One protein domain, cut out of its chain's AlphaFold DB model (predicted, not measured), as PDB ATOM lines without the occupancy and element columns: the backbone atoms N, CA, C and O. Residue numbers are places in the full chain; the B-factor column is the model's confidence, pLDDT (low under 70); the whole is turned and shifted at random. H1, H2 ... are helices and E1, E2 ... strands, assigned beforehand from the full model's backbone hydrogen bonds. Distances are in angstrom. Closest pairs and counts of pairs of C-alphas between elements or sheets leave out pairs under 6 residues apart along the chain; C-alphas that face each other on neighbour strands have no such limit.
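This is residues 140 to 355 of the 495 residues of the protein "SusD homolog" of Capnocytophaga canimorsus (strain 5) (UniProt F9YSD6). With little regular structure, long loops surround paired strands E2 and E5, and helix H2 packs on H5. Of 216 printed residues, 61 are in named elements, mixed in class: H1, H2, E1, H3 to H5, E2 to E6. It is compact, radius of gyration of the C-alphas 17.1 A, spanning 51 by 44 by 33 A.

H2, residues 159 to 174, touches H5, 274 to 279, at a steep tilt of 38 degrees, closest at C-alphas 168 and 274, 4.6 A. In both helices every O i to N i+4 pair is within hydrogen-bond range. E2, residues 280 to 282, and E5, 323 to 325, are antiparallel: N 281 and O 324, 2.9 A. E3, residues 286 to 292, and E4, 295 to 298, form a hairpin: N 287 and O 297, 2.8 A.

H1, residues 140 to 143, begins at (-22.241, -24.265, 27.902); E6, 353 to 355, ends at (-40.781, -11.441, 33.725).

The printed part has no cut; residues 193 and 338 to 344 are under pLDDT 70.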
ATOM      1  N   LEU A 140     -21.084 -23.360  27.907       97.94
ATOM      2  CA  LEU A 140     -22.241 -24.265  27.902       97.94
ATOM      3  C   LEU A 140     -22.476 -24.894  26.525       97.94
ATOM      4  O   LEU A 140     -22.825 -26.073  26.456       97.94
ATOM      5  N   HIS A 141     -22.216 -24.150  25.446       97.94
ATOM      6  CA  HIS A 141     -22.301 -24.680  24.085       97.94
ATOM      7  C   HIS A 141     -21.391 -25.907  23.910       97.94
ATOM      8  O   HIS A 141     -21.851 -26.958  23.471       97.94
ATOM      9  N   SER A 142     -20.130 -25.811  24.346       97.94
ATOM     10  CA  SER A 142     -19.141 -26.881  24.230       97.94
ATOM     11  C   SER A 142     -19.545 -28.096  25.064       97.94
ATOM     12  O   SER A 142     -19.574 -29.217  24.553       97.94
ATOM     13  N   ARG A 143     -19.981 -27.878  26.314       97.81
ATOM     14  CA  ARG A 143     -20.445 -28.962  27.201       97.81
ATOM     15  C   ARG A 143     -21.692 -29.684  26.683       97.81
ATOM     16  O   ARG A 143     -21.927 -30.826  27.063       97.81
ATOM     17  N   GLN A 144     -22.477 -29.045  25.816       96.31
ATOM     18  CA  GLN A 144     -23.640 -29.638  25.148       96.31
ATOM     19  C   GLN A 144     -23.349 -30.104  23.706       96.31
ATOM     20  O   GLN A 144     -24.271 -30.485  22.973       96.31
ATOM     21  N   GLY A 145     -22.082 -30.073  23.280       96.88
ATOM     22  CA  GLY A 145     -21.660 -30.459  21.934       96.88
ATOM     23  C   GLY A 145     -22.315 -29.614  20.841       96.88
ATOM     24  O   GLY A 145     -22.787 -30.161  19.844       96.88
ATOM     25  N   VAL A 146     -22.465 -28.309  21.073       97.88
ATOM     26  CA  VAL A 146     -22.953 -27.323  20.104       97.88
ATOM     27  C   VAL A 146     -21.763 -26.514  19.596       97.88
ATOM     28  O   VAL A 146     -21.052 -25.885  20.385       97.88
ATOM     29  N   ASP A 147     -21.563 -26.525  18.282       97.94
ATOM     30  CA  ASP A 147     -20.485 -25.786  17.630       97.94
ATOM     31  C   ASP A 147     -20.705 -24.269  17.700       97.94
ATOM     32  O   ASP A 147     -21.820 -23.777  17.899       97.94
ATOM     33  N   LEU A 148     -19.617 -23.515  17.539       98.44
ATOM     34  CA  LEU A 148     -19.696 -22.065  17.400       98.44
ATOM     35  C   LEU A 148     -20.405 -21.702  16.079       98.44
ATOM     36  O   LEU A 148     -20.156 -22.348  15.061       98.44
ATOM     37  N   PRO A 149     -21.281 -20.681  16.072       98.06
ATOM     38  CA  PRO A 149     -22.101 -20.360  14.908       98.06
ATOM     39  C   PRO A 149     -21.284 -19.696  13.795       98.06
ATOM     40  O   PRO A 149     -20.289 -19.020  14.063       98.06
ATOM     41  N   TYR A 150     -21.750 -19.788  12.548       97.81
ATOM     42  CA  TYR A 150     -21.260 -18.900  11.493       97.81
ATOM     43  C   TYR A 150     -21.731 -17.463  11.744       97.81
ATOM     44  O   TYR A 150     -22.922 -17.205  11.948       97.81
ATOM     45  N   VAL A 151     -20.806 -16.508  11.654       98.38
ATOM     46  CA  VAL A 151     -21.101 -15.073  11.687       98.38
ATOM     47  C   VAL A 151     -20.350 -14.379  10.547       98.38
ATOM     48  O   VAL A 151     -19.128 -14.520  10.454       98.38
ATOM     49  N   PRO A 152     -21.030 -13.611   9.673       97.69
ATOM     50  CA  PRO A 152     -20.365 -12.941   8.564       97.69
ATOM     51  C   PRO A 152     -19.376 -11.881   9.065       97.69
ATOM     52  O   PRO A 152     -19.727 -11.004   9.857       97.69
ATOM     53  N   GLY A 153     -18.142 -11.949   8.561       94.62
ATOM     54  CA  GLY A 153     -17.055 -11.040   8.936       94.62
ATOM     55  C   GLY A 153     -16.290 -11.430  10.207       94.62
ATOM     56  O   GLY A 153     -15.468 -10.642  10.665       94.62
ATOM     57  N   VAL A 154     -16.533 -12.619  10.770       97.44
ATOM     58  CA  VAL A 154     -15.826 -13.126  11.955       97.44
ATOM     59  C   VAL A 154     -15.030 -14.377  11.589       97.44
ATOM     60  O   VAL A 154     -15.598 -15.349  11.102       97.44
ATOM     61  N   ASP A 155     -13.716 -14.360  11.833       96.12
ATOM     62  CA  ASP A 155     -12.837 -15.507  11.575       96.12
ATOM     63  C   ASP A 155     -12.738 -16.427  12.810       96.12
ATOM     64  O   ASP A 155     -12.082 -16.054  13.792       96.12
ATOM     65  N   PRO A 156     -13.320 -17.643  12.781       96.19
ATOM     66  CA  PRO A 156     -13.294 -18.576  13.911       96.19
ATOM     67  C   PRO A 156     -11.893 -19.128  14.229       96.19
ATOM     68  O   PRO A 156     -11.696 -19.752  15.276       96.19
ATOM     69  N   ASN A 157     -10.900 -18.917  13.361       96.88
ATOM     70  CA  ASN A 157      -9.534 -19.394  13.581       96.88
ATOM     71  C   ASN A 157      -8.711 -18.446  14.466       96.88
ATOM     72  O   ASN A 157      -7.706 -18.862  15.049       96.88
ATOM     73  N   THR A 158      -9.174 -17.211  14.665       98.12
ATOM     74  CA  THR A 158      -8.545 -16.230  15.563       98.12
ATOM     75  C   THR A 158      -9.083 -16.338  16.994       98.12
ATOM     76  O   THR A 158     -10.203 -16.797  17.227       98.12
ATOM     77  N   ASN A 159      -8.297 -15.897  17.984       97.81
ATOM     78  CA  ASN A 159      -8.773 -15.807  19.373       97.81
ATOM     79  C   ASN A 159      -9.928 -14.805  19.506       97.81
ATOM     80  O   ASN A 159     -10.925 -15.096  20.162       97.81
ATOM     81  N   GLU A 160      -9.808 -13.651  18.849       97.50
ATOM     82  CA  GLU A 160     -10.832 -12.602  18.833       97.50
ATOM     83  C   GLU A 160     -12.152 -13.119  18.263       97.50
ATOM     84  O   GLU A 160     -13.201 -12.961  18.890       97.50
ATOM     85  N   GLY A 161     -12.100 -13.811  17.121       98.38
ATOM     86  CA  GLY A 161     -13.283 -14.395  16.508       98.38
ATOM     87  C   GLY A 161     -13.910 -15.484  17.372       98.38
ATOM     88  O   GLY A 161     -15.117 -15.445  17.599       98.38
ATOM     89  N   ARG A 162     -13.124 -16.399  17.958       98.38
ATOM     90  CA  ARG A 162     -13.672 -17.395  18.902       98.38
ATOM     91  C   ARG A 162     -14.356 -16.748  20.101       98.38
ATOM     92  O   ARG A 162     -15.452 -17.171  20.458       98.38
ATOM     93  N   ASN A 163     -13.749 -15.724  20.695       98.31
ATOM     94  CA  ASN A 163     -14.335 -15.014  21.831       98.31
ATOM     95  C   ASN A 163     -15.644 -14.316  21.435       98.31
ATOM     96  O   ASN A 163     -16.639 -14.420  22.149       98.31
ATOM     97  N   PHE A 164     -15.689 -13.684  20.257       98.81
ATOM     98  CA  PHE A 164     -16.921 -13.103  19.719       98.81
ATOM     99  C   PHE A 164     -18.025 -14.163  19.563       98.81
ATOM    100  O   PHE A 164     -19.154 -13.968  20.012       98.81
ATOM    101  N   LEU A 165     -17.704 -15.312  18.963       98.88
ATOM    102  CA  LEU A 165     -18.666 -16.393  18.737       98.88
ATOM    103  C   LEU A 165     -19.154 -17.029  20.049       98.88
ATOM    104  O   LEU A 165     -20.334 -17.365  20.171       98.88
ATOM    105  N   LYS A 166     -18.290 -17.130  21.065       98.81
ATOM    106  CA  LYS A 166     -18.688 -17.545  22.419       98.81
ATOM    107  C   LYS A 166     -19.681 -16.570  23.044       98.81
ATOM    108  O   LYS A 166     -20.679 -17.009  23.613       98.81
ATOM    109  N   LYS A 167     -19.492 -15.258  22.859       98.75
ATOM    110  CA  LYS A 167     -20.474 -14.243  23.283       98.75
ATOM    111  C   LYS A 167     -21.815 -14.396  22.566       98.75
ATOM    112  O   LYS A 167     -22.855 -14.265  23.210       98.75
ATOM    113  N   VAL A 168     -21.824 -14.747  21.275       98.88
ATOM    114  CA  VAL A 168     -23.072 -15.069  20.553       98.88
ATOM    115  C   VAL A 168     -23.800 -16.233  21.236       98.88
ATOM    116  O   VAL A 168     -24.996 -16.133  21.520       98.88
ATOM    117  N   MET A 169     -23.082 -17.314  21.558       98.81
ATOM    118  CA  MET A 169     -23.669 -18.479  22.229       98.81
ATOM    119  C   MET A 169     -24.130 -18.176  23.655       98.81
ATOM    120  O   MET A 169     -25.244 -18.556  24.016       98.81
ATOM    121  N   LEU A 170     -23.344 -17.430  24.433       98.75
ATOM    122  CA  LEU A 170     -23.732 -16.957  25.761       98.75
ATOM    123  C   LEU A 170     -25.082 -16.229  25.706       98.75
ATOM    124  O   LEU A 170     -25.974 -16.508  26.508       98.75
ATOM    125  N   MET A 171     -25.269 -15.332  24.730       98.69
ATOM    126  CA  MET A 171     -26.504 -14.549  24.608       98.69
ATOM    127  C   MET A 171     -27.702 -15.389  24.134       98.69
ATOM    128  O   MET A 171     -28.844 -15.058  24.469       98.69
ATOM    129  N   ARG A 172     -27.478 -16.494  23.405       98.06
ATOM    130  CA  ARG A 172     -28.526 -17.491  23.114       98.06
ATOM    131  C   ARG A 172     -28.937 -18.241  24.382       98.06
ATOM    132  O   ARG A 172     -30.133 -18.355  24.666       98.06
ATOM    133  N   TYR A 173     -27.963 -18.703  25.167       97.69
ATOM    134  CA  TYR A 173     -28.212 -19.472  26.390       97.69
ATOM    135  C   TYR A 173     -28.815 -18.653  27.526       97.69
ATOM    136  O   TYR A 173     -29.622 -19.185  28.290       97.69
ATOM    137  N   LEU A 174     -28.524 -17.355  27.598       97.00
ATOM    138  CA  LEU A 174     -29.062 -16.455  28.618       97.00
ATOM    139  C   LEU A 174     -30.586 -16.543  28.780       97.00
ATOM    140  O   LEU A 174     -31.094 -16.512  29.897       97.00
ATOM    141  N   VAL A 175     -31.315 -16.655  27.668       93.50
ATOM    142  CA  VAL A 175     -32.786 -16.741  27.653       93.50
ATOM    143  C   VAL A 175     -33.310 -18.155  27.375       93.50
ATOM    144  O   VAL A 175     -34.504 -18.336  27.149       93.50
ATOM    145  N   THR A 176     -32.437 -19.165  27.367       94.00
ATOM    146  CA  THR A 176     -32.793 -20.568  27.075       94.00
ATOM    147  C   THR A 176     -32.225 -21.554  28.101       94.00
ATOM    148  O   THR A 176     -32.076 -22.741  27.828       94.00
ATOM    149  N   THR A 177     -31.955 -21.084  29.319       94.31
ATOM    150  CA  THR A 177     -31.417 -21.896  30.420       94.31
ATOM    151  C   THR A 177     -32.232 -21.735  31.696       94.31
ATOM    152  O   THR A 177     -32.901 -20.728  31.929       94.31
ATOM    153  N   ARG A 178     -32.196 -22.770  32.532       92.31
ATOM    154  CA  ARG A 178     -32.800 -22.827  33.864       92.31
ATOM    155  C   ARG A 178     -31.754 -22.570  34.948       92.31
ATOM    156  O   ARG A 178     -30.550 -22.598  34.707       92.31
ATOM    157  N   VAL A 179     -32.223 -22.409  36.184       91.00
ATOM    158  CA  VAL A 179     -31.351 -22.231  37.358       91.00
ATOM    159  C   VAL A 179     -30.402 -23.413  37.563       91.00
ATOM    160  O   VAL A 179     -29.229 -23.212  37.859       91.00
ATOM    161  N   ASN A 180     -30.872 -24.644  37.342       90.25
ATOM    162  CA  ASN A 180     -30.039 -25.849  37.432       90.25
ATOM    163  C   ASN A 180     -29.059 -26.014  36.255       90.25
ATOM    164  O   ASN A 180     -28.193 -26.878  36.309       90.25
ATOM    165  N   GLU A 181     -29.173 -25.182  35.219       93.12
ATOM    166  CA  GLU A 181     -28.221 -25.073  34.105       93.12
ATOM    167  C   GLU A 181     -27.249 -23.893  34.319       93.12
ATOM    168  O   GLU A 181     -26.549 -23.484  33.398       93.12
ATOM    169  N   GLY A 182     -27.209 -23.330  35.536       93.06
ATOM    170  CA  GLY A 182     -26.285 -22.267  35.940       93.06
ATOM    171  C   GLY A 182     -26.834 -20.843  35.817       93.06
ATOM    172  O   GLY A 182     -26.146 -19.896  36.198       93.06
ATOM    173  N   ASN A 183     -28.065 -20.657  35.329       95.75
ATOM    174  CA  ASN A 183     -28.624 -19.321  35.127       95.75
ATOM    175  C   ASN A 183     -29.237 -18.738  36.402       95.75
ATOM    176  O   ASN A 183     -30.329 -19.116  36.820       95.75
ATOM    177  N   GLN A 184     -28.536 -17.776  36.996       95.69
ATOM    178  CA  GLN A 184     -28.974 -17.072  38.205       95.69
ATOM    179  C   GLN A 184     -29.380 -15.615  37.935       95.69
ATOM    180  O   GLN A 184     -29.554 -14.831  38.866       95.69
ATOM    181  N   GLU A 185     -29.569 -15.250  36.664       97.81
ATOM    182  CA  GLU A 185     -29.970 -13.896  36.272       97.81
ATOM    183  C   GLU A 185     -31.481 -13.682  36.398       97.81
ATOM    184  O   GLU A 185     -31.941 -12.568  36.660       97.81
ATOM    185  N   ILE A 186     -32.264 -14.745  36.207       95.62
ATOM    186  CA  ILE A 186     -33.726 -14.692  36.268       95.62
ATOM    187  C   ILE A 186     -34.160 -14.467  37.721       95.62
ATOM    188  O   ILE A 186     -33.921 -15.310  38.585       95.62
ATOM    189  N   ILE A 187     -34.840 -13.343  37.965       96.75
ATOM    190  CA  ILE A 187     -35.443 -13.003  39.262       96.75
ATOM    191  C   ILE A 187     -36.853 -13.584  39.336       96.75
ATOM    192  O   ILE A 187     -37.217 -14.202  40.329       96.75
ATOM    193  N   TRP A 188     -37.634 -13.435  38.261       95.06
ATOM    194  CA  TRP A 188     -38.956 -14.044  38.144       95.06
ATOM    195  C   TRP A 188     -39.182 -14.568  36.729       95.06
ATOM    196  O   TRP A 188     -39.136 -13.801  35.767       95.06
ATOM    197  N   GLY A 189     -39.411 -15.876  36.597       91.38
ATOM    198  CA  GLY A 189     -39.625 -16.550  35.318       91.38
ATOM    199  C   GLY A 189     -41.076 -16.985  35.099       91.38
ATOM    200  O   GLY A 189     -41.734 -17.475  36.014       91.38
ATOM    201  N   LEU A 190     -41.559 -16.860  33.863       83.69
ATOM    202  CA  LEU A 190     -42.828 -17.415  33.397       83.69
ATOM    203  C   LEU A 190     -42.603 -18.814  32.818       83.69
ATOM    204  O   LEU A 190     -41.727 -19.007  31.974       83.69
ATOM    205  N   ALA A 191     -43.414 -19.781  33.252       75.44
ATOM    206  CA  ALA A 191     -43.294 -21.174  32.820       75.44
ATOM    207  C   ALA A 191     -43.853 -21.439  31.408       75.44
ATOM    208  O   ALA A 191     -43.396 -22.364  30.741       75.44
ATOM    209  N   ASN A 192     -44.819 -20.646  30.936       77.88
ATOM    210  CA  ASN A 192     -45.465 -20.837  29.633       77.88
ATOM    211  C   ASN A 192     -44.960 -19.811  28.601       77.88
ATOM    212  O   ASN A 192     -45.069 -18.607  28.835       77.88
ATOM    213  N   GLN A 193     -44.453 -20.285  27.455       68.81
ATOM    214  CA  GLN A 193     -43.965 -19.444  26.344       68.81
ATOM    215  C   GLN A 193     -45.024 -19.140  25.278       68.81
ATOM    216  O   GLN A 193     -44.769 -18.346  24.368       68.81
ATOM    217  N   GLY A 194     -46.200 -19.772  25.362       78.00
ATOM    218  CA  GLY A 194     -47.203 -19.738  24.302       78.00
ATOM    219  C   GLY A 194     -46.621 -20.152  22.945       78.00
ATOM    220  O   GLY A 194     -45.676 -20.934  22.863       78.00
ATOM    221  N   ASN A 195     -47.147 -19.565  21.872       84.62
ATOM    222  CA  ASN A 195     -46.752 -19.903  20.500       84.62
ATOM    223  C   ASN A 195     -45.543 -19.099  19.986       84.62
ATOM    224  O   ASN A 195     -45.287 -19.089  18.785       84.62
ATOM    225  N   MET A 196     -44.796 -18.405  20.854       85.12
ATOM    226  CA  MET A 196     -43.682 -17.554  20.414       85.12
ATOM    227  C   MET A 196     -42.563 -18.360  19.743       85.12
ATOM    228  O   MET A 196     -42.037 -17.917  18.725       85.12
ATOM    229  N   ILE A 197     -42.213 -19.533  20.286       87.25
ATOM    230  CA  ILE A 197     -41.134 -20.373  19.745       87.25
ATOM    231  C   ILE A 197     -41.521 -20.870  18.349       87.25
ATOM    232  O   ILE A 197     -40.846 -20.541  17.378       87.25
ATOM    233  N   ILE A 198     -42.651 -21.577  18.226       88.75
ATOM    234  CA  ILE A 198     -43.123 -22.107  16.935       88.75
ATOM    235  C   ILE A 198     -43.425 -20.996  15.918       88.75
ATOM    236  O   ILE A 198     -43.149 -21.148  14.730       88.75
ATOM    237  N   GLY A 199     -43.907 -19.843  16.389       91.75
ATOM    238  CA  GLY A 199     -44.122 -18.651  15.573       91.75
ATOM    239  C   GLY A 199     -42.834 -18.024  15.036       91.75
ATOM    240  O   GLY A 199     -42.880 -17.326  14.027       91.75
ATOM    241  N   SER A 200     -41.698 -18.259  15.697       92.94
ATOM    242  CA  SER A 200     -40.382 -17.752  15.284       92.94
ATOM    243  C   SER A 200     -39.630 -18.731  14.382       92.94
ATOM    244  O   SER A 200     -38.845 -18.299  13.541       92.94
ATOM    245  N   LEU A 201     -39.895 -20.037  14.523       93.88
ATOM    246  CA  LEU A 201     -39.271 -21.071  13.702       93.88
ATOM    247  C   LEU A 201     -39.569 -20.836  12.203       93.88
ATOM    248  O   LEU A 201     -40.730 -20.592  11.852       93.88
ATOM    249  N   PRO A 202     -38.561 -20.905  11.310       95.31
ATOM    250  CA  PRO A 202     -38.752 -20.639   9.888       95.31
ATOM    251  C   PRO A 202     -39.661 -21.672   9.227       95.31
ATOM    252  O   PRO A 202     -39.682 -22.841   9.619       95.31
ATOM    253  N   ASN A 203     -40.352 -21.263   8.168       93.62
ATOM    254  CA  ASN A 203     -40.986 -22.200   7.246       93.62
ATOM    255  C   ASN A 203     -39.909 -23.068   6.569       93.62
ATOM    256  O   ASN A 203     -38.759 -22.650   6.422       93.62
ATOM    257  N   GLY A 204     -40.276 -24.267   6.120       92.38
ATOM    258  CA  GLY A 204     -39.435 -25.086   5.242       92.38
ATOM    259  C   GLY A 204     -38.015 -25.381   5.728       92.38
ATOM    260  O   GLY A 204     -37.077 -25.337   4.935       92.38
ATOM    261  N   VAL A 205     -37.853 -25.692   7.016       93.56
ATOM    262  CA  VAL A 205     -36.567 -26.059   7.636       93.56
ATOM    263  C   VAL A 205     -35.910 -27.233   6.906       93.56
ATOM    264  O   VAL A 205     -34.714 -27.199   6.604       93.56
ATOM    265  N   MET A 206     -36.678 -28.284   6.611       91.12
ATOM    266  CA  MET A 206     -36.205 -29.451   5.863       91.12
ATOM    267  C   MET A 206     -37.361 -30.265   5.282       91.12
ATOM    268  O   MET A 206     -38.522 -30.019   5.596       91.12
ATOM    269  N   ARG A 207     -37.043 -31.263   4.452       89.25
ATOM    270  CA  ARG A 207     -37.991 -32.322   4.090       89.25
ATOM    271  C   ARG A 207     -37.792 -33.534   4.994       89.25
ATOM    272  O   ARG A 207     -36.652 -33.934   5.235       89.25
ATOM    273  N   ASN A 208     -38.889 -34.109   5.471       86.25
ATOM    274  CA  ASN A 208     -38.879 -35.366   6.217       86.25
ATOM    275  C   ASN A 208     -38.674 -36.574   5.269       86.25
ATOM    276  O   ASN A 208     -38.531 -36.404   4.052       86.25
ATOM    277  N   SER A 209     -38.674 -37.806   5.793       86.00
ATOM    278  CA  SER A 209     -38.463 -39.005   4.963       86.00
ATOM    279  C   SER A 209     -39.566 -39.262   3.930       86.00
ATOM    280  O   SER A 209     -39.323 -39.982   2.967       86.00
ATOM    281  N   THR A 210     -40.763 -38.686   4.101       85.44
ATOM    282  CA  THR A 210     -41.886 -38.806   3.152       85.44
ATOM    283  C   THR A 210     -41.895 -37.692   2.102       85.44
ATOM    284  O   THR A 210     -42.815 -37.619   1.293       85.44
ATOM    285  N   GLY A 211     -40.893 -36.806   2.109       86.25
ATOM    286  CA  GLY A 211     -40.781 -35.681   1.181       86.25
ATOM    287  C   GLY A 211     -41.588 -34.441   1.579       86.25
ATOM    288  O   GLY A 211     -41.501 -33.425   0.883       86.25
ATOM    289  N   ASN A 212     -42.310 -34.475   2.703       86.38
ATOM    290  CA  ASN A 212     -43.078 -33.336   3.204       86.38
ATOM    291  C   ASN A 212     -42.146 -32.277   3.784       86.38
ATOM    292  O   ASN A 212     -41.187 -32.587   4.490       86.38
ATOM    293  N   LEU A 213     -42.442 -31.019   3.481       87.69
ATOM    294  CA  LEU A 213     -41.705 -29.869   3.980       87.69
ATOM    295  C   LEU A 213     -42.165 -29.558   5.413       87.69
ATOM    296  O   LEU A 213     -43.356 -29.368   5.639       87.69
ATOM    297  N   ILE A 214     -41.234 -29.532   6.369       88.81
ATOM    298  CA  ILE A 214     -41.508 -29.285   7.794       88.81
ATOM    299  C   ILE A 214     -40.844 -27.982   8.256       88.81
ATOM    300  O   ILE A 214     -39.775 -27.613   7.764       88.81
ATOM    301  N   GLY A 215     -41.469 -27.277   9.201       90.38
ATOM    302  CA  GLY A 215     -40.976 -26.011   9.746       90.38
ATOM    303  C   GLY A 215     -41.902 -25.416  10.807       90.38
ATOM    304  O   GLY A 215     -42.755 -26.116  11.352       90.38
ATOM    305  N   GLY A 216     -41.685 -24.143  11.137       91.44
ATOM    306  CA  GLY A 216     -42.566 -23.337  11.983       91.44
ATOM    307  C   GLY A 216     -43.458 -22.407  11.173       91.44
ATOM    308  O   GLY A 216     -43.717 -22.667  10.004       91.44
ATOM    309  N   TYR A 217     -43.938 -21.325  11.796       93.25
ATOM    310  CA  TYR A 217     -44.871 -20.390  11.145       93.25
ATOM    311  C   TYR A 217     -44.191 -19.182  10.498       93.25
ATOM    312  O   TYR A 217     -44.842 -18.428   9.776       93.25
ATOM    313  N   SER A 218     -42.909 -18.946  10.794       94.94
ATOM    314  CA  SER A 218     -42.147 -17.801  10.289       94.94
ATOM    315  C   SER A 218     -42.787 -16.418  10.540       94.94
ATOM    316  O   SER A 218     -42.459 -15.455   9.844       94.94
ATOM    317  N   GLY A 219     -43.701 -16.298  11.506       93.12
ATOM    318  CA  GLY A 219     -44.541 -15.113  11.687       93.12
ATOM    319  C   GLY A 219     -43.909 -14.019  12.551       93.12
ATOM    320  O   GLY A 219     -44.212 -12.837  12.375       93.12
ATOM    321  N   VAL A 220     -43.001 -14.367  13.471       95.06
ATOM    322  CA  VAL A 220     -42.303 -13.369  14.300       95.06
ATOM    323  C   VAL A 220     -41.194 -12.708  13.480       95.06
ATOM    324  O   VAL A 220     -40.081 -13.220  13.376       95.06
ATOM    325  N   SER A 221     -41.529 -11.551  12.914       96.00
ATOM    326  CA  SER A 221     -40.728 -10.815  11.930       96.00
ATOM    327  C   SER A 221     -40.122  -9.540  12.551       96.00
ATOM    328  O   SER A 221     -40.860  -8.574  12.775       96.00
ATOM    329  N   PRO A 222     -38.815  -9.499  12.892       97.44
ATOM    330  CA  PRO A 222     -38.161  -8.307  13.430       97.44
ATOM    331  C   PRO A 222     -38.234  -7.112  12.473       97.44
ATOM    332  O   PRO A 222     -37.896  -7.200  11.299       97.44
ATOM    333  N   ILE A 223     -38.641  -5.959  12.999       96.69
ATOM    334  CA  ILE A 223     -38.843  -4.740  12.206       96.69
ATOM    335  C   ILE A 223     -37.487  -4.102  11.886       96.69
ATOM    336  O   ILE A 223     -36.656  -3.920  12.778       96.69
ATOM    337  N   LEU A 224     -37.279  -3.695  10.634       97.56
ATOM    338  CA  LEU A 224     -35.997  -3.184  10.144       97.56
ATOM    339  C   LEU A 224     -35.540  -1.934  10.916       97.56
ATOM    340  O   LEU A 224     -34.564  -1.962  11.663       97.56
ATOM    341  N   ASN A 225     -36.308  -0.853  10.818       94.25
ATOM    342  CA  ASN A 225     -35.931   0.471  11.316       94.25
ATOM    343  C   ASN A 225     -36.157   0.676  12.822       94.25
ATOM    344  O   ASN A 225     -35.863   1.743  13.352       94.25
ATOM    345  N   THR A 226     -36.715  -0.317  13.518       86.44
ATOM    346  CA  THR A 226     -36.930  -0.255  14.973       86.44
ATOM    347  C   THR A 226     -36.339  -1.436  15.723       86.44
ATOM    348  O   THR A 226     -36.423  -1.425  16.939       86.44
ATOM    349  N   SER A 227     -35.754  -2.431  15.040       93.75
ATOM    350  CA  SER A 227     -34.967  -3.520  15.639       93.75
ATOM    351  C   SER A 227     -33.607  -3.671  14.966       93.75
ATOM    352  O   SER A 227     -32.589  -3.390  15.592       93.75
ATOM    353  N   ILE A 228     -33.574  -4.042  13.686       98.00
ATOM    354  CA  ILE A 228     -32.331  -4.371  12.969       98.00
ATOM    355  C   ILE A 228     -31.358  -3.183  12.909       98.00
ATOM    356  O   ILE A 228     -30.165  -3.364  13.142       98.00
ATOM    357  N   GLU A 229     -31.850  -1.965  12.673       97.25
ATOM    358  CA  GLU A 229     -31.042  -0.731  12.644       97.25
ATOM    359  C   GLU A 229     -30.678  -0.183  14.041       97.25
ATOM    360  O   GLU A 229     -29.904   0.768  14.151       97.25
ATOM    361  N   TYR A 230     -31.260  -0.727  15.115       95.56
ATOM    362  CA  TYR A 230     -31.040  -0.250  16.489       95.56
ATOM    363  C   TYR A 230     -30.002  -1.072  17.250       95.56
ATOM    364  O   TYR A 230     -29.315  -0.516  18.106       95.56
ATOM    365  N   PHE A 231     -29.873  -2.364  16.930       98.62
ATOM    366  CA  PHE A 231     -28.780  -3.195  17.437       98.62
ATOM    367  C   PHE A 231     -27.439  -2.600  17.024       98.62
ATOM    368  O   PHE A 231     -27.317  -1.990  15.961       98.62
ATOM    369  N   TYR A 232     -26.421  -2.759  17.850       98.69
ATOM    370  CA  TYR A 232     -25.140  -2.132  17.604       98.69
ATOM    371  C   TYR A 232     -24.357  -2.804  16.473       98.69
ATOM    372  O   TYR A 232     -24.605  -3.939  16.044       98.69
ATOM    373  N   THR A 233     -23.386  -2.064  15.969       98.62
ATOM    374  CA  THR A 233     -22.237  -2.598  15.246       98.62
ATOM    375  C   THR A 233     -21.308  -3.333  16.220       98.62
ATOM    376  O   THR A 233     -21.487  -3.275  17.441       98.62
ATOM    377  N   LYS A 234     -20.271  -3.999  15.707       97.38
ATOM    378  CA  LYS A 234     -19.224  -4.612  16.540       97.38
ATOM    379  C   LYS A 234     -18.494  -3.598  17.438       97.38
ATOM    380  O   LYS A 234     -17.965  -3.984  18.473       97.38
ATOM    381  N   ASN A 235     -18.525  -2.312  17.079       97.31
ATOM    382  CA  ASN A 235     -17.940  -1.218  17.854       97.31
ATOM    383  C   ASN A 235     -18.879  -0.703  18.959       97.31
ATOM    384  O   ASN A 235     -18.554   0.258  19.649       97.31
ATOM    385  N   GLY A 236     -20.064  -1.304  19.129       97.94
ATOM    386  CA  GLY A 236     -21.009  -0.924  20.178       97.94
ATOM    387  C   GLY A 236     -21.747   0.390  19.926       97.94
ATOM    388  O   GLY A 236     -22.298   0.960  20.868       97.94
ATOM    389  N   LYS A 237     -21.774   0.860  18.675       97.44
ATOM    390  CA  LYS A 237     -22.478   2.070  18.232       97.44
ATOM    391  C   LYS A 237     -23.658   1.700  17.346       97.44
ATOM    392  O   LYS A 237     -23.690   0.620  16.760       97.44
ATOM    393  N   ARG A 238     -24.670   2.566  17.255       96.44
ATOM    394  CA  ARG A 238     -25.749   2.351  16.278       96.44
ATOM    395  C   ARG A 238     -25.164   2.428  14.862       96.44
ATOM    396  O   ARG A 238     -24.355   3.320  14.636       96.44
ATOM    397  N   PRO A 239     -25.609   1.598  13.900       97.75
ATOM    398  CA  PRO A 239     -25.142   1.648  12.513       97.75
ATOM    399  C   PRO A 239     -25.143   3.052  11.900       97.75
ATOM    400  O   PRO A 239     -24.212   3.418  11.201       97.75
ATOM    401  N   ALA A 240     -26.163   3.863  12.196       95.31
ATOM    402  CA  ALA A 240     -26.269   5.235  11.694       95.31
ATOM    403  C   ALA A 240     -25.259   6.223  12.312       95.31
ATOM    404  O   ALA A 240     -25.111   7.327  11.800       95.31
ATOM    405  N   HIS A 241     -24.621   5.863  13.428       95.44
ATOM    406  CA  HIS A 241     -23.705   6.713  14.196       95.44
ATOM    407  C   HIS A 241     -22.284   6.128  14.259       95.44
ATOM    408  O   HIS A 241     -21.450   6.619  15.019       95.44
ATOM    409  N   ASP A 242     -22.015   5.051  13.518       96.81
ATOM    410  CA  ASP A 242     -20.709   4.402  13.485       96.81
ATOM    411  C   ASP A 242     -19.987   4.748  12.176       96.81
ATOM    412  O   ASP A 242     -20.367   4.226  11.126       96.81
ATOM    413  N   PRO A 243     -18.964   5.620  12.209       94.88
ATOM    414  CA  PRO A 243     -18.235   6.014  11.005       94.88
ATOM    415  C   PRO A 243     -17.439   4.860  10.379       94.88
ATOM    416  O   PRO A 243     -17.115   4.932   9.196       94.88
ATOM    417  N   ASP A 244     -17.154   3.795  11.137       96.00
ATOM    418  CA  ASP A 244     -16.437   2.608  10.649       96.00
ATOM    419  C   ASP A 244     -17.389   1.540  10.079       96.00
ATOM    420  O   ASP A 244     -16.966   0.445   9.685       96.00
ATOM    421  N   PHE A 245     -18.692   1.824  10.061       97.88
ATOM    422  CA  PHE A 245     -19.710   0.949   9.500       97.88
ATOM    423  C   PHE A 245     -20.018   1.304   8.043       97.88
ATOM    424  O   PHE A 245     -19.677   2.376   7.549       97.88
ATOM    425  N   ALA A 246     -20.671   0.386   7.325       97.12
ATOM    426  CA  ALA A 246     -21.090   0.653   5.953       97.12
ATOM    427  C   ALA A 246     -22.003   1.889   5.894       97.12
ATOM    428  O   ALA A 246     -22.904   2.029   6.725       97.12
ATOM    429  N   ASP A 247     -21.812   2.740   4.883       97.19
ATOM    430  CA  ASP A 247     -22.680   3.897   4.665       97.19
ATOM    431  C   ASP A 247     -24.137   3.458   4.457       97.19
ATOM    432  O   ASP A 247     -24.422   2.412   3.861       97.19
ATOM    433  N   LYS A 248     -25.079   4.278   4.937       96.75
ATOM    434  CA  LYS A 248     -26.512   3.968   4.888       96.75
ATOM    435  C   LYS A 248     -27.029   3.722   3.469       96.75
ATOM    436  O   LYS A 248     -27.907   2.880   3.288       96.75
ATOM    437  N   SER A 249     -26.470   4.399   2.464       97.19
ATOM    438  CA  SER A 249     -26.823   4.188   1.051       97.19
ATOM    439  C   SER A 249     -26.414   2.806   0.520       97.19
ATOM    440  O   SER A 249     -26.882   2.371  -0.533       97.19
ATOM    441  N   GLU A 250     -25.558   2.087   1.247       97.94
ATOM    442  CA  GLU A 250     -25.027   0.790   0.845       97.94
ATOM    443  C   GLU A 250     -25.541  -0.384   1.677       97.94
ATOM    444  O   GLU A 250     -25.249  -1.535   1.344       97.94
ATOM    445  N   TRP A 251     -26.311  -0.122   2.735       98.56
ATOM    446  CA  TRP A 251     -26.783  -1.130   3.689       98.56
ATOM    447  C   TRP A 251     -27.455  -2.339   3.040       98.56
ATOM    448  O   TRP A 251     -27.252  -3.460   3.504       98.56
ATOM    449  N   PHE A 252     -28.197  -2.116   1.957       98.56
ATOM    450  CA  PHE A 252     -28.991  -3.132   1.260       98.56
ATOM    451  C   PHE A 252     -28.293  -3.734   0.031       98.56
ATOM    452  O   PHE A 252     -28.886  -4.525  -0.697       98.56
ATOM    453  N   LYS A 253     -27.020  -3.390  -0.203       98.31
ATOM    454  CA  LYS A 253     -26.179  -4.042  -1.217       98.31
ATOM    455  C   LYS A 253     -25.575  -5.329  -0.655       98.31
ATOM    456  O   LYS A 253     -25.405  -5.462   0.559       98.31
ATOM    457  N   SER A 254     -25.196  -6.255  -1.539       97.69
ATOM    458  CA  SER A 254     -24.495  -7.479  -1.137       97.69
ATOM    459  C   SER A 254     -23.185  -7.143  -0.421       97.69
ATOM    460  O   SER A 254     -22.443  -6.245  -0.826       97.69
ATOM    461  N   ALA A 255     -22.896  -7.890   0.641       97.69
ATOM    462  CA  ALA A 255     -21.613  -7.860   1.327       97.69
ATOM    463  C   ALA A 255     -20.538  -8.701   0.614       97.69
ATOM    464  O   ALA A 255     -19.405  -8.742   1.086       97.69
ATOM    465  N   ASN A 256     -20.875  -9.366  -0.502       94.81
ATOM    466  CA  ASN A 256     -19.972 -10.222  -1.280       94.81
ATOM    467  C   ASN A 256     -19.319 -11.337  -0.444       94.81
ATOM    468  O   ASN A 256     -18.137 -11.640  -0.598       94.81
ATOM    469  N   MET A 257     -20.086 -11.951   0.463       95.50
ATOM    470  CA  MET A 257     -19.587 -13.063   1.275       95.50
ATOM    471  C   MET A 257     -19.384 -14.321   0.430       95.50
ATOM    472  O   MET A 257     -20.231 -14.679  -0.391       95.50
ATOM    473  N   SER A 258     -18.258 -14.997   0.655       89.81
ATOM    474  CA  SER A 258     -17.912 -16.254  -0.001       89.81
ATOM    475  C   SER A 258     -18.686 -17.437   0.591       89.81
ATOM    476  O   SER A 258     -19.129 -17.412   1.739       89.81
ATOM    477  N   GLY A 259     -18.843 -18.494  -0.208       88.81
ATOM    478  CA  GLY A 259     -19.612 -19.687   0.149       88.81
ATOM    479  C   GLY A 259     -21.013 -19.701  -0.467       88.81
ATOM    480  O   GLY A 259     -21.603 -18.662  -0.770       88.81
ATOM    481  N   ALA A 260     -21.542 -20.906  -0.683       90.00
ATOM    482  CA  ALA A 260     -22.835 -21.101  -1.330       90.00
ATOM    483  C   ALA A 260     -23.950 -20.340  -0.589       90.00
ATOM    484  O   ALA A 260     -24.093 -20.459   0.626       90.00
ATOM    485  N   GLY A 261     -24.708 -19.513  -1.314       88.62
ATOM    486  CA  GLY A 261     -25.822 -18.719  -0.780       88.62
ATOM    487  C   GLY A 261     -25.439 -17.562   0.157       88.62
ATOM    488  O   GLY A 261     -26.324 -16.827   0.590       88.62
ATOM    489  N   ARG A 262     -24.151 -17.353   0.475       95.81
ATOM    490  CA  ARG A 262     -23.708 -16.258   1.363       95.81
ATOM    491  C   ARG A 262     -23.673 -14.900   0.659       95.81
ATOM    492  O   ARG A 262     -23.765 -13.867   1.317       95.81
ATOM    493  N   ASN A 263     -23.654 -14.880  -0.673       94.38
ATOM    494  CA  ASN A 263     -23.799 -13.664  -1.480       94.38
ATOM    495  C   ASN A 263     -25.135 -12.924  -1.252       94.38
ATOM    496  O   ASN A 263     -25.245 -11.750  -1.605       94.38
ATOM    497  N   ALA A 264     -26.125 -13.585  -0.644       97.38
ATOM    498  CA  ALA A 264     -27.389 -12.981  -0.234       97.38
ATOM    499  C   ALA A 264     -27.284 -12.096   1.029       97.38
ATOM    500  O   ALA A 264     -28.191 -11.314   1.303       97.38
ATOM    501  N   ILE A 265     -26.185 -12.180   1.787       98.75
ATOM    502  CA  ILE A 265     -25.985 -11.368   2.990       98.75
ATOM    503  C   ILE A 265     -25.710  -9.916   2.578       98.75
ATOM    504  O   ILE A 265     -24.772  -9.643   1.828       98.75
ATOM    505  N   ILE A 266     -26.508  -8.980   3.094       98.81
ATOM    506  CA  ILE A 266     -26.339  -7.537   2.860       98.81
ATOM    507  C   ILE A 266     -25.339  -6.895   3.831       98.81
ATOM    508  O   ILE A 266     -25.129  -7.401   4.937       98.81
ATOM    509  N   LYS A 267     -24.767  -5.741   3.458       98.75
ATOM    510  CA  LYS A 267     -23.774  -5.017   4.282       98.75
ATOM    511  C   LYS A 267     -24.281  -4.667   5.686       98.75
ATOM    512  O   LYS A 267     -23.509  -4.754   6.636       98.75
ATOM    513  N   LEU A 268     -25.573  -4.353   5.844       98.75
ATOM    514  CA  LEU A 268     -26.182  -4.068   7.154       98.75
ATOM    515  C   LEU A 268     -26.068  -5.234   8.151       98.75
ATOM    516  O   LEU A 268     -26.107  -5.014   9.360       98.75
ATOM    517  N   ASN A 269     -25.918  -6.469   7.671       98.75
ATOM    518  CA  ASN A 269     -25.912  -7.670   8.510       98.75
ATOM    519  C   ASN A 269     -24.495  -8.177   8.835       98.75
ATOM    520  O   ASN A 269     -24.342  -9.206   9.497       98.75
ATOM    521  N   VAL A 270     -23.451  -7.463   8.413       98.44
ATOM    522  CA  VAL A 270     -22.039  -7.801   8.664       98.44
ATOM    523  C   VAL A 270     -21.465  -6.878   9.738       98.44
ATOM    524  O   VAL A 270     -21.913  -5.745   9.863       98.44
ATOM    525  N   ASN A 271     -20.478  -7.341  10.518       97.75
ATOM    526  CA  ASN A 271     -19.805  -6.547  11.561       97.75
ATOM    527  C   ASN A 271     -20.761  -5.962  12.624       97.75
ATOM    528  O   ASN A 271     -20.621  -4.810  13.040       97.75
ATOM    529  N   ARG A 272     -21.750  -6.748  13.062       98.75
ATOM    530  CA  ARG A 272     -22.701  -6.385  14.128       98.75
ATOM    531  C   ARG A 272     -22.253  -6.909  15.492       98.75
ATOM    532  O   ARG A 272     -21.274  -7.637  15.586       98.75
ATOM    533  N   GLU A 273     -22.941  -6.514  16.557       98.75
ATOM    534  CA  GLU A 273     -22.656  -7.015  17.910       98.75
ATOM    535  C   GLU A 273     -23.072  -8.492  18.113       98.75
ATOM    536  O   GLU A 273     -23.945  -8.987  17.392       98.75
ATOM    537  N   PRO A 274     -22.552  -9.203  19.135       98.88
ATOM    538  CA  PRO A 274     -22.917 -10.601  19.385       98.88
ATOM    539  C   PRO A 274     -24.423 -10.845  19.576       98.88
ATOM    540  O   PRO A 274     -24.962 -11.831  19.073       98.88
ATOM    541  N   ARG A 275     -25.139  -9.928  20.245       98.88
ATOM    542  CA  ARG A 275     -26.597 -10.029  20.460       98.88
ATOM    543  C   ARG A 275     -27.397 -10.039  19.156       98.88
ATOM    544  O   ARG A 275     -28.424 -10.709  19.087       98.88
ATOM    545  N   PHE A 276     -26.915  -9.351  18.118       98.88
ATOM    546  CA  PHE A 276     -27.556  -9.340  16.802       98.88
ATOM    547  C   PHE A 276     -27.588 -10.751  16.198       98.88
ATOM    548  O   PHE A 276     -28.653 -11.246  15.838       98.88
ATOM    549  N   TYR A 277     -26.443 -11.436  16.180       98.88
ATOM    550  CA  TYR A 277     -26.318 -12.800  15.649       98.88
ATOM    551  C   TYR A 277     -26.883 -13.876  16.585       98.88
ATOM    552  O   TYR A 277     -27.255 -14.972  16.154       98.88
ATOM    553  N   ALA A 278     -26.968 -13.571  17.881       98.81
ATOM    554  CA  ALA A 278     -27.598 -14.453  18.850       98.81
ATOM    555  C   ALA A 278     -29.108 -14.535  18.625       98.81
ATOM    556  O   ALA A 278     -29.682 -15.611  18.778       98.81
ATOM    557  N   TRP A 279     -29.746 -13.413  18.279       98.56
ATOM    558  CA  TRP A 279     -31.201 -13.268  18.349       98.56
ATOM    559  C   TRP A 279     -31.891 -13.038  17.005       98.56
ATOM    560  O   TRP A 279     -33.107 -13.214  16.942       98.56
ATOM    561  N   PHE A 280     -31.159 -12.731  15.932       98.69
ATOM    562  CA  PHE A 280     -31.721 -12.576  14.589       98.69
ATOM    563  C   PHE A 280     -31.048 -13.467  13.554       98.69
ATOM    564  O   PHE A 280     -29.863 -13.775  13.661       98.69
ATOM    565  N   ALA A 281     -31.809 -13.841  12.530       98.62
ATOM    566  CA  ALA A 281     -31.310 -14.425  11.289       98.62
ATOM    567  C   ALA A 281     -31.887 -13.671  10.077       98.62
ATOM    568  O   ALA A 281     -32.853 -12.912  10.196       98.62
ATOM    569  N   PHE A 282     -31.265 -13.849   8.916       98.75
ATOM    570  CA  PHE A 282     -31.498 -13.076   7.689       98.75
ATOM    571  C   PHE A 282     -31.075 -13.898   6.461       98.75
ATOM    572  O   PHE A 282     -30.396 -14.913   6.623       98.75
ATOM    573  N   ASP A 283     -31.452 -13.467   5.251       98.62
ATOM    574  CA  ASP A 283     -31.130 -14.173   3.998       98.62
ATOM    575  C   ASP A 283     -29.620 -14.439   3.852       98.62
ATOM    576  O   ASP A 283     -28.786 -13.559   4.085       98.62
ATOM    577  N   GLY A 284     -29.262 -15.683   3.532       98.25
ATOM    578  CA  GLY A 284     -27.881 -16.166   3.480       98.25
ATOM    579  C   GLY A 284     -27.208 -16.410   4.840       98.25
ATOM    580  O   GLY A 284     -26.137 -17.015   4.867       98.25
ATOM    581  N   GLY A 285     -27.797 -15.982   5.961       98.25
ATOM    582  CA  GLY A 285     -27.318 -16.236   7.327       98.25
ATOM    583  C   GLY A 285     -27.743 -17.601   7.883       98.25
ATOM    584  O   GLY A 285     -28.371 -18.397   7.188       98.25
ATOM    585  N   GLU A 286     -27.400 -17.880   9.144       97.75
ATOM    586  CA  GLU A 286     -27.791 -19.116   9.841       97.75
ATOM    587  C   GLU A 286     -28.846 -18.882  10.925       97.75
ATOM    588  O   GLU A 286     -28.782 -17.919  11.695       97.75
ATOM    589  N   TYR A 287     -29.791 -19.815  11.007       98.44
ATOM    590  CA  TYR A 287     -30.803 -19.909  12.046       98.44
ATOM    591  C   TYR A 287     -30.572 -21.154  12.903       98.44
ATOM    592  O   TYR A 287     -30.442 -22.271  12.392       98.44
ATOM    593  N   GLY A 288     -30.609 -20.968  14.223       97.06
ATOM    594  CA  GLY A 288     -30.409 -22.035  15.197       97.06
ATOM    595  C   GLY A 288     -28.979 -22.576  15.186       97.06
ATOM    596  O   GLY A 288     -28.073 -21.977  14.611       97.06
ATOM    597  N   SER A 289     -28.778 -23.705  15.868       97.50
ATOM    598  CA  SER A 289     -27.480 -24.409  15.878       97.50
ATOM    599  C   SER A 289     -27.625 -25.871  15.450       97.50
ATOM    600  O   SER A 289     -26.752 -26.404  14.784       97.50
ATOM    601  N   LYS A 290     -28.753 -26.511  15.790       96.19
ATOM    602  CA  LYS A 290     -29.055 -27.911  15.441       96.19
ATOM    603  C   LYS A 290     -30.412 -28.110  14.759       96.19
ATOM    604  O   LYS A 290     -30.850 -29.244  14.569       96.19
ATOM    605  N   VAL A 291     -31.075 -27.010  14.390       94.75
ATOM    606  CA  VAL A 291     -32.486 -26.989  13.969       94.75
ATOM    607  C   VAL A 291     -32.767 -27.896  12.775       94.75
ATOM    608  O   VAL A 291     -33.830 -28.508  12.721       94.75
ATOM    609  N   LYS A 292     -31.813 -28.034  11.853       93.94
ATOM    610  CA  LYS A 292     -31.931 -28.824  10.632       93.94
ATOM    611  C   LYS A 292     -31.144 -30.120  10.782       93.94
ATOM    612  O   LYS A 292     -29.965 -30.177  10.452       93.94
ATOM    613  N   ASP A 293     -31.792 -31.150  11.314       91.12
ATOM    614  CA  ASP A 293     -31.207 -32.476  11.529       91.12
ATOM    615  C   ASP A 293     -29.824 -32.465  12.222       91.12
ATOM    616  O   ASP A 293     -28.909 -33.201  11.865       91.12
ATOM    617  N   GLY A 294     -29.659 -31.621  13.247       92.75
ATOM    618  CA  GLY A 294     -28.399 -31.505  13.988       92.75
ATOM    619  C   GLY A 294     -27.417 -30.477  13.426       92.75
ATOM    620  O   GLY A 294     -26.354 -30.307  14.009       92.75
ATOM    621  N   GLN A 295     -27.783 -29.779  12.349       95.25
ATOM    622  CA  GLN A 295     -27.014 -28.699  11.729       95.25
ATOM    623  C   GLN A 295     -27.775 -27.362  11.810       95.25
ATOM    624  O   GLN A 295     -29.007 -27.356  11.973       95.25
ATOM    625  N   PRO A 296     -27.092 -26.212  11.688       97.19
ATOM    626  CA  PRO A 296     -27.767 -24.932  11.509       97.19
ATOM    627  C   PRO A 296     -28.536 -24.899  10.177       97.19
ATOM    628  O   PRO A 296     -28.175 -25.555   9.196       97.19
ATOM    629  N   LEU A 297     -29.618 -24.118  10.126       97.69
ATOM    630  CA  LEU A 297     -30.345 -23.853   8.883       97.69
ATOM    631  C   LEU A 297     -29.776 -22.596   8.228       97.69
ATOM    632  O   LEU A 297     -29.908 -21.511   8.787       97.69
ATOM    633  N   GLN A 298     -29.218 -22.712   7.025       97.88
ATOM    634  CA  GLN A 298     -28.997 -21.536   6.188       97.88
ATOM    635  C   GLN A 298     -30.344 -21.017   5.675       97.88
ATOM    636  O   GLN A 298     -31.126 -21.782   5.111       97.88
ATOM    637  N   ILE A 299     -30.618 -19.733   5.895       98.31
ATOM    638  CA  ILE A 299     -31.858 -19.093   5.457       98.31
ATOM    639  C   ILE A 299     -31.767 -18.762   3.970       98.31
ATOM    640  O   ILE A 299     -30.830 -18.096   3.532       98.31
ATOM    641  N   GLU A 300     -32.782 -19.187   3.222       97.75
ATOM    642  CA  GLU A 300     -32.965 -18.873   1.806       97.75
ATOM    643  C   GLU A 300     -34.318 -18.166   1.634       97.75
ATOM    644  O   GLU A 300     -35.308 -18.737   1.171       97.75
ATOM    645  N   ALA A 301     -34.377 -16.906   2.069       97.44
ATOM    646  CA  ALA A 301     -35.608 -16.122   2.210       97.44
ATOM    647  C   ALA A 301     -36.239 -15.709   0.869       97.44
ATOM    648  O   ALA A 301     -37.346 -15.176   0.839       97.44
ATOM    649  N   ARG A 302     -35.543 -15.953  -0.245       97.31
ATOM    650  CA  ARG A 302     -36.032 -15.686  -1.606       97.31
ATOM    651  C   ARG A 302     -36.531 -16.940  -2.324       97.31
ATOM    652  O   ARG A 302     -37.180 -16.809  -3.357       97.31
ATOM    653  N   ASP A 303     -36.272 -18.138  -1.792       96.62
ATOM    654  CA  ASP A 303     -36.742 -19.395  -2.385       96.62
ATOM    655  C   ASP A 303     -38.170 -19.712  -1.895       96.62
ATOM    656  O   ASP A 303     -38.359 -20.024  -0.710       96.62
ATOM    657  N   PRO A 304     -39.196 -19.664  -2.772       95.19
ATOM    658  CA  PRO A 304     -40.588 -19.888  -2.383       95.19
ATOM    659  C   PRO A 304     -40.884 -21.340  -1.987       95.19
ATOM    660  O   PRO A 304     -41.972 -21.612  -1.485       95.19
ATOM    661  N   ASN A 305     -39.959 -22.277  -2.216       94.00
ATOM    662  CA  ASN A 305     -40.073 -23.671  -1.779       94.00
ATOM    663  C   ASN A 305     -39.372 -23.925  -0.433       94.00
ATOM    664  O   ASN A 305     -39.294 -25.077   0.003       94.00
ATOM    665  N   LYS A 306     -38.839 -22.874   0.204       94.31
ATOM    666  CA  LYS A 306     -38.144 -22.914   1.500       94.31
ATOM    667  C   LYS A 306     -38.727 -21.863   2.449       94.31
ATOM    668  O   LYS A 306     -39.867 -22.025   2.883       94.31
ATOM    669  N   GLN A 307     -37.965 -20.814   2.775       96.19
ATOM    670  CA  GLN A 307     -38.353 -19.746   3.704       96.19
ATOM    671  C   GLN A 307     -39.003 -18.540   3.006       96.19
ATOM    672  O   GLN A 307     -39.484 -17.640   3.694       96.19
ATOM    673  N   GLY A 308     -38.989 -18.488   1.672       96.19
ATOM    674  CA  GLY A 308     -39.535 -17.368   0.916       96.19
ATOM    675  C   GLY A 308     -41.057 -17.338   0.849       96.19
ATOM    676  O   GLY A 308     -41.750 -18.311   1.149       96.19
ATOM    677  N   PHE A 309     -41.584 -16.185   0.444       96.31
ATOM    678  CA  PHE A 309     -43.020 -15.956   0.339       96.31
ATOM    679  C   PHE A 309     -43.677 -16.886  -0.680       96.31
ATOM    680  O   PHE A 309     -43.306 -16.908  -1.855       96.31
ATOM    681  N   ASN A 310     -44.682 -17.637  -0.224       95.56
ATOM    682  CA  ASN A 310     -45.473 -18.520  -1.066       95.56
ATOM    683  C   ASN A 310     -46.830 -18.843  -0.422       95.56
ATOM    684  O   ASN A 310     -46.917 -19.733   0.414       95.56
ATOM    685  N   LEU A 311     -47.902 -18.163  -0.841       93.81
ATOM    686  CA  LEU A 311     -49.251 -18.384  -0.291       93.81
ATOM    687  C   LEU A 311     -49.885 -19.733  -0.675       93.81
ATOM    688  O   LEU A 311     -50.856 -20.134  -0.044       93.81
ATOM    689  N   GLU A 312     -49.357 -20.440  -1.682       94.19
ATOM    690  CA  GLU A 312     -49.841 -21.786  -2.034       94.19
ATOM    691  C   GLU A 312     -49.303 -22.837  -1.061       94.19
ATOM    692  O   GLU A 312     -50.045 -23.719  -0.641       94.19
ATOM    693  N   LEU A 313     -48.026 -22.727  -0.676       91.19
ATOM    694  CA  LEU A 313     -47.421 -23.613   0.323       91.19
ATOM    695  C   LEU A 313     -47.740 -23.172   1.754       91.19
ATOM    696  O   LEU A 313     -47.902 -24.010   2.637       91.19
ATOM    697  N   TYR A 314     -47.842 -21.862   1.984       92.25
ATOM    698  CA  TYR A 314     -47.978 -21.259   3.306       92.25
ATOM    699  C   TYR A 314     -49.088 -20.191   3.326       92.25
ATOM    700  O   TYR A 314     -48.803 -18.992   3.356       92.25
ATOM    701  N   PRO A 315     -50.375 -20.584   3.351       89.88
ATOM    702  CA  PRO A 315     -51.486 -19.638   3.192       89.88
ATOM    703  C   PRO A 315     -51.590 -18.568   4.287       89.88
ATOM    704  O   PRO A 315     -52.153 -17.501   4.059       89.88
ATOM    705  N   ARG A 316     -51.093 -18.868   5.496       87.50
ATOM    706  CA  ARG A 316     -51.160 -17.988   6.679       87.50
ATOM    707  C   ARG A 316     -49.800 -17.710   7.328       87.50
ATOM    708  O   ARG A 316     -49.737 -16.924   8.266       87.50
ATOM    709  N   ASN A 317     -48.744 -18.372   6.857       89.25
ATOM    710  CA  ASN A 317     -47.427 -18.366   7.486       89.25
ATOM    711  C   ASN A 317     -46.449 -17.618   6.581       89.25
ATOM    712  O   ASN A 317     -45.988 -18.161   5.578       89.25
ATOM    713  N   ASN A 318     -46.124 -16.375   6.917       85.94
ATOM    714  CA  ASN A 318     -45.231 -15.550   6.114       85.94
ATOM    715  C   ASN A 318     -44.328 -14.675   6.982       85.94
ATOM    716  O   ASN A 318     -44.725 -14.188   8.040       85.94
ATOM    717  N   ASN A 319     -43.118 -14.441   6.478       94.81
ATOM    718  CA  ASN A 319     -42.207 -13.455   7.028       94.81
ATOM    719  C   ASN A 319     -42.498 -12.084   6.408       94.81
ATOM    720  O   ASN A 319     -42.326 -11.902   5.205       94.81
ATOM    721  N   ALA A 320     -42.910 -11.115   7.224       95.06
ATOM    722  CA  ALA A 320     -43.334  -9.796   6.744       95.06
ATOM    723  C   ALA A 320     -42.176  -8.799   6.539       95.06
ATOM    724  O   ALA A 320     -42.413  -7.665   6.137       95.06
ATOM    725  N   THR A 321     -40.933  -9.161   6.887       97.44
ATOM    726  CA  THR A 321     -39.819  -8.189   6.967       97.44
ATOM    727  C   THR A 321     -38.502  -8.652   6.351       97.44
ATOM    728  O   THR A 321     -37.604  -7.831   6.185       97.44
ATOM    729  N   GLY A 322     -38.357  -9.943   6.048       97.56
ATOM    730  CA  GLY A 322     -37.114 -10.569   5.584       97.56
ATOM    731  C   GLY A 322     -36.147 -10.976   6.703       97.56
ATOM    732  O   GLY A 322     -35.121 -11.592   6.422       97.56
ATOM    733  N   TYR A 323     -36.475 -10.677   7.963       98.56
ATOM    734  CA  TYR A 323     -35.682 -11.026   9.142       98.56
ATOM    735  C   TYR A 323     -36.415 -12.036  10.017       98.56
ATOM    736  O   TYR A 323     -37.641 -12.029  10.102       98.56
ATOM    737  N   PHE A 324     -35.666 -12.881  10.715       98.44
ATOM    738  CA  PHE A 324     -36.200 -13.962  11.539       98.44
ATOM    739  C   PHE A 324     -35.775 -13.768  12.991       98.44
ATOM    740  O   PHE A 324     -34.622 -13.434  13.267       98.44
ATOM    741  N   ASN A 325     -36.696 -13.999  13.926       97.00
ATOM    742  CA  ASN A 325     -36.369 -14.072  15.345       97.00
ATOM    743  C   ASN A 325     -35.784 -15.447  15.691       97.00
ATOM    744  O   ASN A 325     -36.430 -16.452  15.436       97.00
ATOM    745  N   GLN A 326     -34.636 -15.488  16.361       95.88
ATOM    746  CA  GLN A 326     -34.123 -16.697  17.013       95.88
ATOM    747  C   GLN A 326     -33.839 -16.523  18.516       95.88
ATOM    748  O   GLN A 326     -33.305 -17.426  19.161       95.88
ATOM    749  N   LYS A 327     -34.254 -15.404  19.127       95.25
ATOM    750  CA  LYS A 327     -34.300 -15.285  20.591       95.25
ATOM    751  C   LYS A 327     -35.288 -16.311  21.157       95.25
ATOM    752  O   LYS A 327     -36.364 -16.511  20.592       95.25
ATOM    753  N   TYR A 328     -34.920 -16.933  22.279       93.25
ATOM    754  CA  TYR A 328     -35.619 -18.058  22.931       93.25
ATOM    755  C   TYR A 328     -35.592 -19.398  22.189       93.25
ATOM    756  O   TYR A 328     -36.136 -20.379  22.694       93.25
ATOM    757  N   VAL A 329     -34.949 -19.483  21.023       93.31
ATOM    758  CA  VAL A 329     -34.758 -20.768  20.347       93.31
ATOM    759  C   VAL A 329     -33.605 -21.489  21.023       93.31
ATOM    760  O   VAL A 329     -32.466 -21.023  20.987       93.31
ATOM    761  N   ASN A 330     -33.903 -22.623  21.656       94.00
ATOM    762  CA  ASN A 330     -32.888 -23.450  22.296       94.00
ATOM    763  C   ASN A 330     -31.841 -23.884  21.245       94.00
ATOM    764  O   ASN A 330     -32.230 -24.431  20.209       94.00
ATOM    765  N   PRO A 331     -30.528 -23.687  21.479       96.50
ATOM    766  CA  PRO A 331     -29.483 -24.161  20.572       96.50
ATOM    767  C   PRO A 331     -29.546 -25.662  20.242       96.50
ATOM    768  O   PRO A 331     -29.090 -26.064  19.171       96.50
ATOM    769  N   LEU A 332     -30.138 -26.471  21.129       95.44
ATOM    770  CA  LEU A 332     -30.347 -27.909  20.951       95.44
ATOM    771  C   LEU A 332     -31.628 -28.275  20.189       95.44
ATOM    772  O   LEU A 332     -31.824 -29.460  19.900       95.44
ATOM    773  N   LEU A 333     -32.501 -27.305  19.883       93.88
ATOM    774  CA  LEU A 333     -33.731 -27.553  19.131       93.88
ATOM    775  C   LEU A 333     -33.385 -28.202  17.794       93.88
ATOM    776  O   LEU A 333     -32.532 -27.696  17.063       93.88
ATOM    777  N   LYS A 334     -34.047 -29.320  17.492       92.12
ATOM    778  CA  LYS A 334     -33.756 -30.147  16.320       92.12
ATOM    779  C   LYS A 334     -35.042 -30.707  15.725       92.12
ATOM    780  O   LYS A 334     -35.771 -31.398  16.433       92.12
ATOM    781  N   TYR A 335     -35.254 -30.481  14.430       89.19
ATOM    782  CA  TYR A 335     -36.160 -31.287  13.607       89.19
ATOM    783  C   TYR A 335     -35.456 -32.565  13.147       89.19
ATOM    784  O   TYR A 335     -34.259 -32.538  12.838       89.19
ATOM    785  N   HIS A 336     -36.190 -33.676  13.081       82.38
ATOM    786  CA  HIS A 336     -35.659 -34.962  12.624       82.38
ATOM    787  C   HIS A 336     -36.112 -35.294  11.202       82.38
ATOM    788  O   HIS A 336     -37.182 -34.894  10.748       82.38
ATOM    789  N   ARG A 337     -35.308 -36.099  10.500       76.31
ATOM    790  CA  ARG A 337     -35.647 -36.638   9.173       76.31
ATOM    791  C   ARG A 337     -36.664 -37.799   9.223       76.31
ATOM    792  O   ARG A 337     -36.874 -38.444   8.203       76.31
ATOM    793  N   GLY A 338     -37.266 -38.089  10.380       67.62
ATOM    794  CA  GLY A 338     -38.145 -39.241  10.622       67.62
ATOM    795  C   GLY A 338     -39.439 -39.276   9.792       67.62
ATOM    796  O   GLY A 338     -39.713 -38.397   8.972       67.62
ATOM    797  N   SER A 339     -40.241 -40.325  10.001       50.47
ATOM    798  CA  SER A 339     -41.416 -40.666   9.185       50.47
ATOM    799  C   SER A 339     -42.726 -39.953   9.545       50.47
ATOM    800  O   SER A 339     -43.748 -40.263   8.932       50.47
ATOM    801  N   GLY A 340     -42.753 -39.003  10.492       51.38
ATOM    802  CA  GLY A 340     -44.019 -38.505  11.045       51.38
ATOM    803  C   GLY A 340     -44.120 -36.996  11.277       51.38
ATOM    804  O   GLY A 340     -43.259 -36.421  11.911       51.38
ATOM    805  N   HIS A 341     -45.234 -36.430  10.792       54.22
ATOM    806  CA  HIS A 341     -46.017 -35.269  11.263       54.22
ATOM    807  C   HIS A 341     -45.333 -33.904  11.508       54.22
ATOM    808  O   HIS A 341     -44.229 -33.769  12.025       54.22
ATOM    809  N   GLU A 342     -46.066 -32.844  11.158       54.00
ATOM    810  CA  GLU A 342     -45.758 -31.463  11.528       54.00
ATOM    811  C   GLU A 342     -45.667 -31.370  13.065       54.00
ATOM    812  O   GLU A 342     -46.666 -31.549  13.757       54.00
ATOM    813  N   GLY A 343     -44.458 -31.182  13.609       60.78
ATOM    814  CA  GLY A 343     -44.222 -31.188  15.060       60.78
ATOM    815  C   GLY A 343     -43.184 -32.187  15.583       60.78
ATOM    816  O   GLY A 343     -42.918 -32.172  16.781       60.78
ATOM    817  N   ASP A 344     -42.570 -33.017  14.729       69.44
ATOM    818  CA  ASP A 344     -41.481 -33.925  15.136       69.44
ATOM    819  C   ASP A 344     -40.144 -33.180  15.328       69.44
ATOM    820  O   ASP A 344     -39.220 -33.217  14.505       69.44
ATOM    821  N   TYR A 345     -40.074 -32.424  16.424       75.44
ATOM    822  CA  TYR A 345     -38.870 -31.755  16.894       75.44
ATOM    823  C   TYR A 345     -38.612 -32.039  18.376       75.44
ATOM    824  O   TYR A 345     -39.515 -32.234  19.186       75.44
ATOM    825  N   THR A 346     -37.335 -32.023  18.745       83.31
ATOM    826  CA  THR A 346     -36.858 -32.192  20.126       83.31
ATOM    827  C   THR A 346     -36.252 -30.897  20.648       83.31
ATOM    828  O   THR A 346     -35.922 -30.001  19.871       83.31
ATOM    829  N   ASN A 347     -36.096 -30.809  21.970       83.00
ATOM    830  CA  ASN A 347     -35.525 -29.661  22.679       83.00
ATOM    831  C   ASN A 347     -36.267 -28.327  22.455       83.00
ATOM    832  O   ASN A 347     -35.664 -27.253  22.427       83.00
ATOM    833  N   ALA A 348     -37.583 -28.397  22.253       76.50
ATOM    834  CA  ALA A 348     -38.461 -27.231  22.172       76.50
ATOM    835  C   ALA A 348     -39.187 -26.950  23.493       76.50
ATOM    836  O   ALA A 348     -40.194 -26.239  23.517       76.50
ATOM    837  N   GLU A 349     -38.708 -27.528  24.598       75.06
ATOM    838  CA  GLU A 349     -39.273 -27.257  25.904       75.06
ATOM    839  C   GLU A 349     -39.197 -25.770  26.239       75.06
ATOM    840  O   GLU A 349     -38.219 -25.070  25.965       75.06
ATOM    841  N   SER A 350     -40.239 -25.304  26.922       73.19
ATOM    842  CA  SER A 350     -40.214 -23.997  27.550       73.19
ATOM    843  C   SER A 350     -39.069 -23.924  28.565       73.19
ATOM    844  O   SER A 350     -38.976 -24.712  29.522       73.19
ATOM    845  N   LYS A 351     -38.203 -22.935  28.362       87.50
ATOM    846  CA  LYS A 351     -37.285 -22.422  29.377       87.50
ATOM    847  C   LYS A 351     -37.934 -21.184  29.999       87.50
ATOM    848  O   LYS A 351     -38.631 -20.472  29.277       87.50
ATOM    849  N   PRO A 352     -37.783 -20.928  31.311       87.94
ATOM    850  CA  PRO A 352     -38.475 -19.822  31.961       87.94
ATOM    851  C   PRO A 352     -38.164 -18.496  31.272       87.94
ATOM    852  O   PRO A 352     -37.004 -18.101  31.177       87.94
ATOM    853  N   ARG A 353     -39.197 -17.794  30.804       88.50
ATOM    854  CA  ARG A 353     -39.004 -16.472  30.199       88.50
ATOM    855  C   ARG A 353     -38.987 -15.424  31.295       88.50
ATOM    856  O   ARG A 353     -39.894 -15.444  32.127       88.50
ATOM    857  N   PRO A 354     -38.007 -14.513  31.312       92.50
ATOM    858  CA  PRO A 354     -37.936 -13.502  32.349       92.50
ATOM    859  C   PRO A 354     -39.175 -12.603  32.289       92.50
ATOM    860  O   PRO A 354     -39.447 -11.955  31.280       92.50
ATOM    861  N   LEU A 355     -39.930 -12.576  33.387       93.94
ATOM    862  CA  LEU A 355     -40.781 -11.441  33.725       93.94
ATOM    863  C   LEU A 355     -39.934 -10.337  34.360       93.94
ATOM    864  O   LEU A 355     -40.210  -9.163  34.131       93.94
TER     865      LEU A 355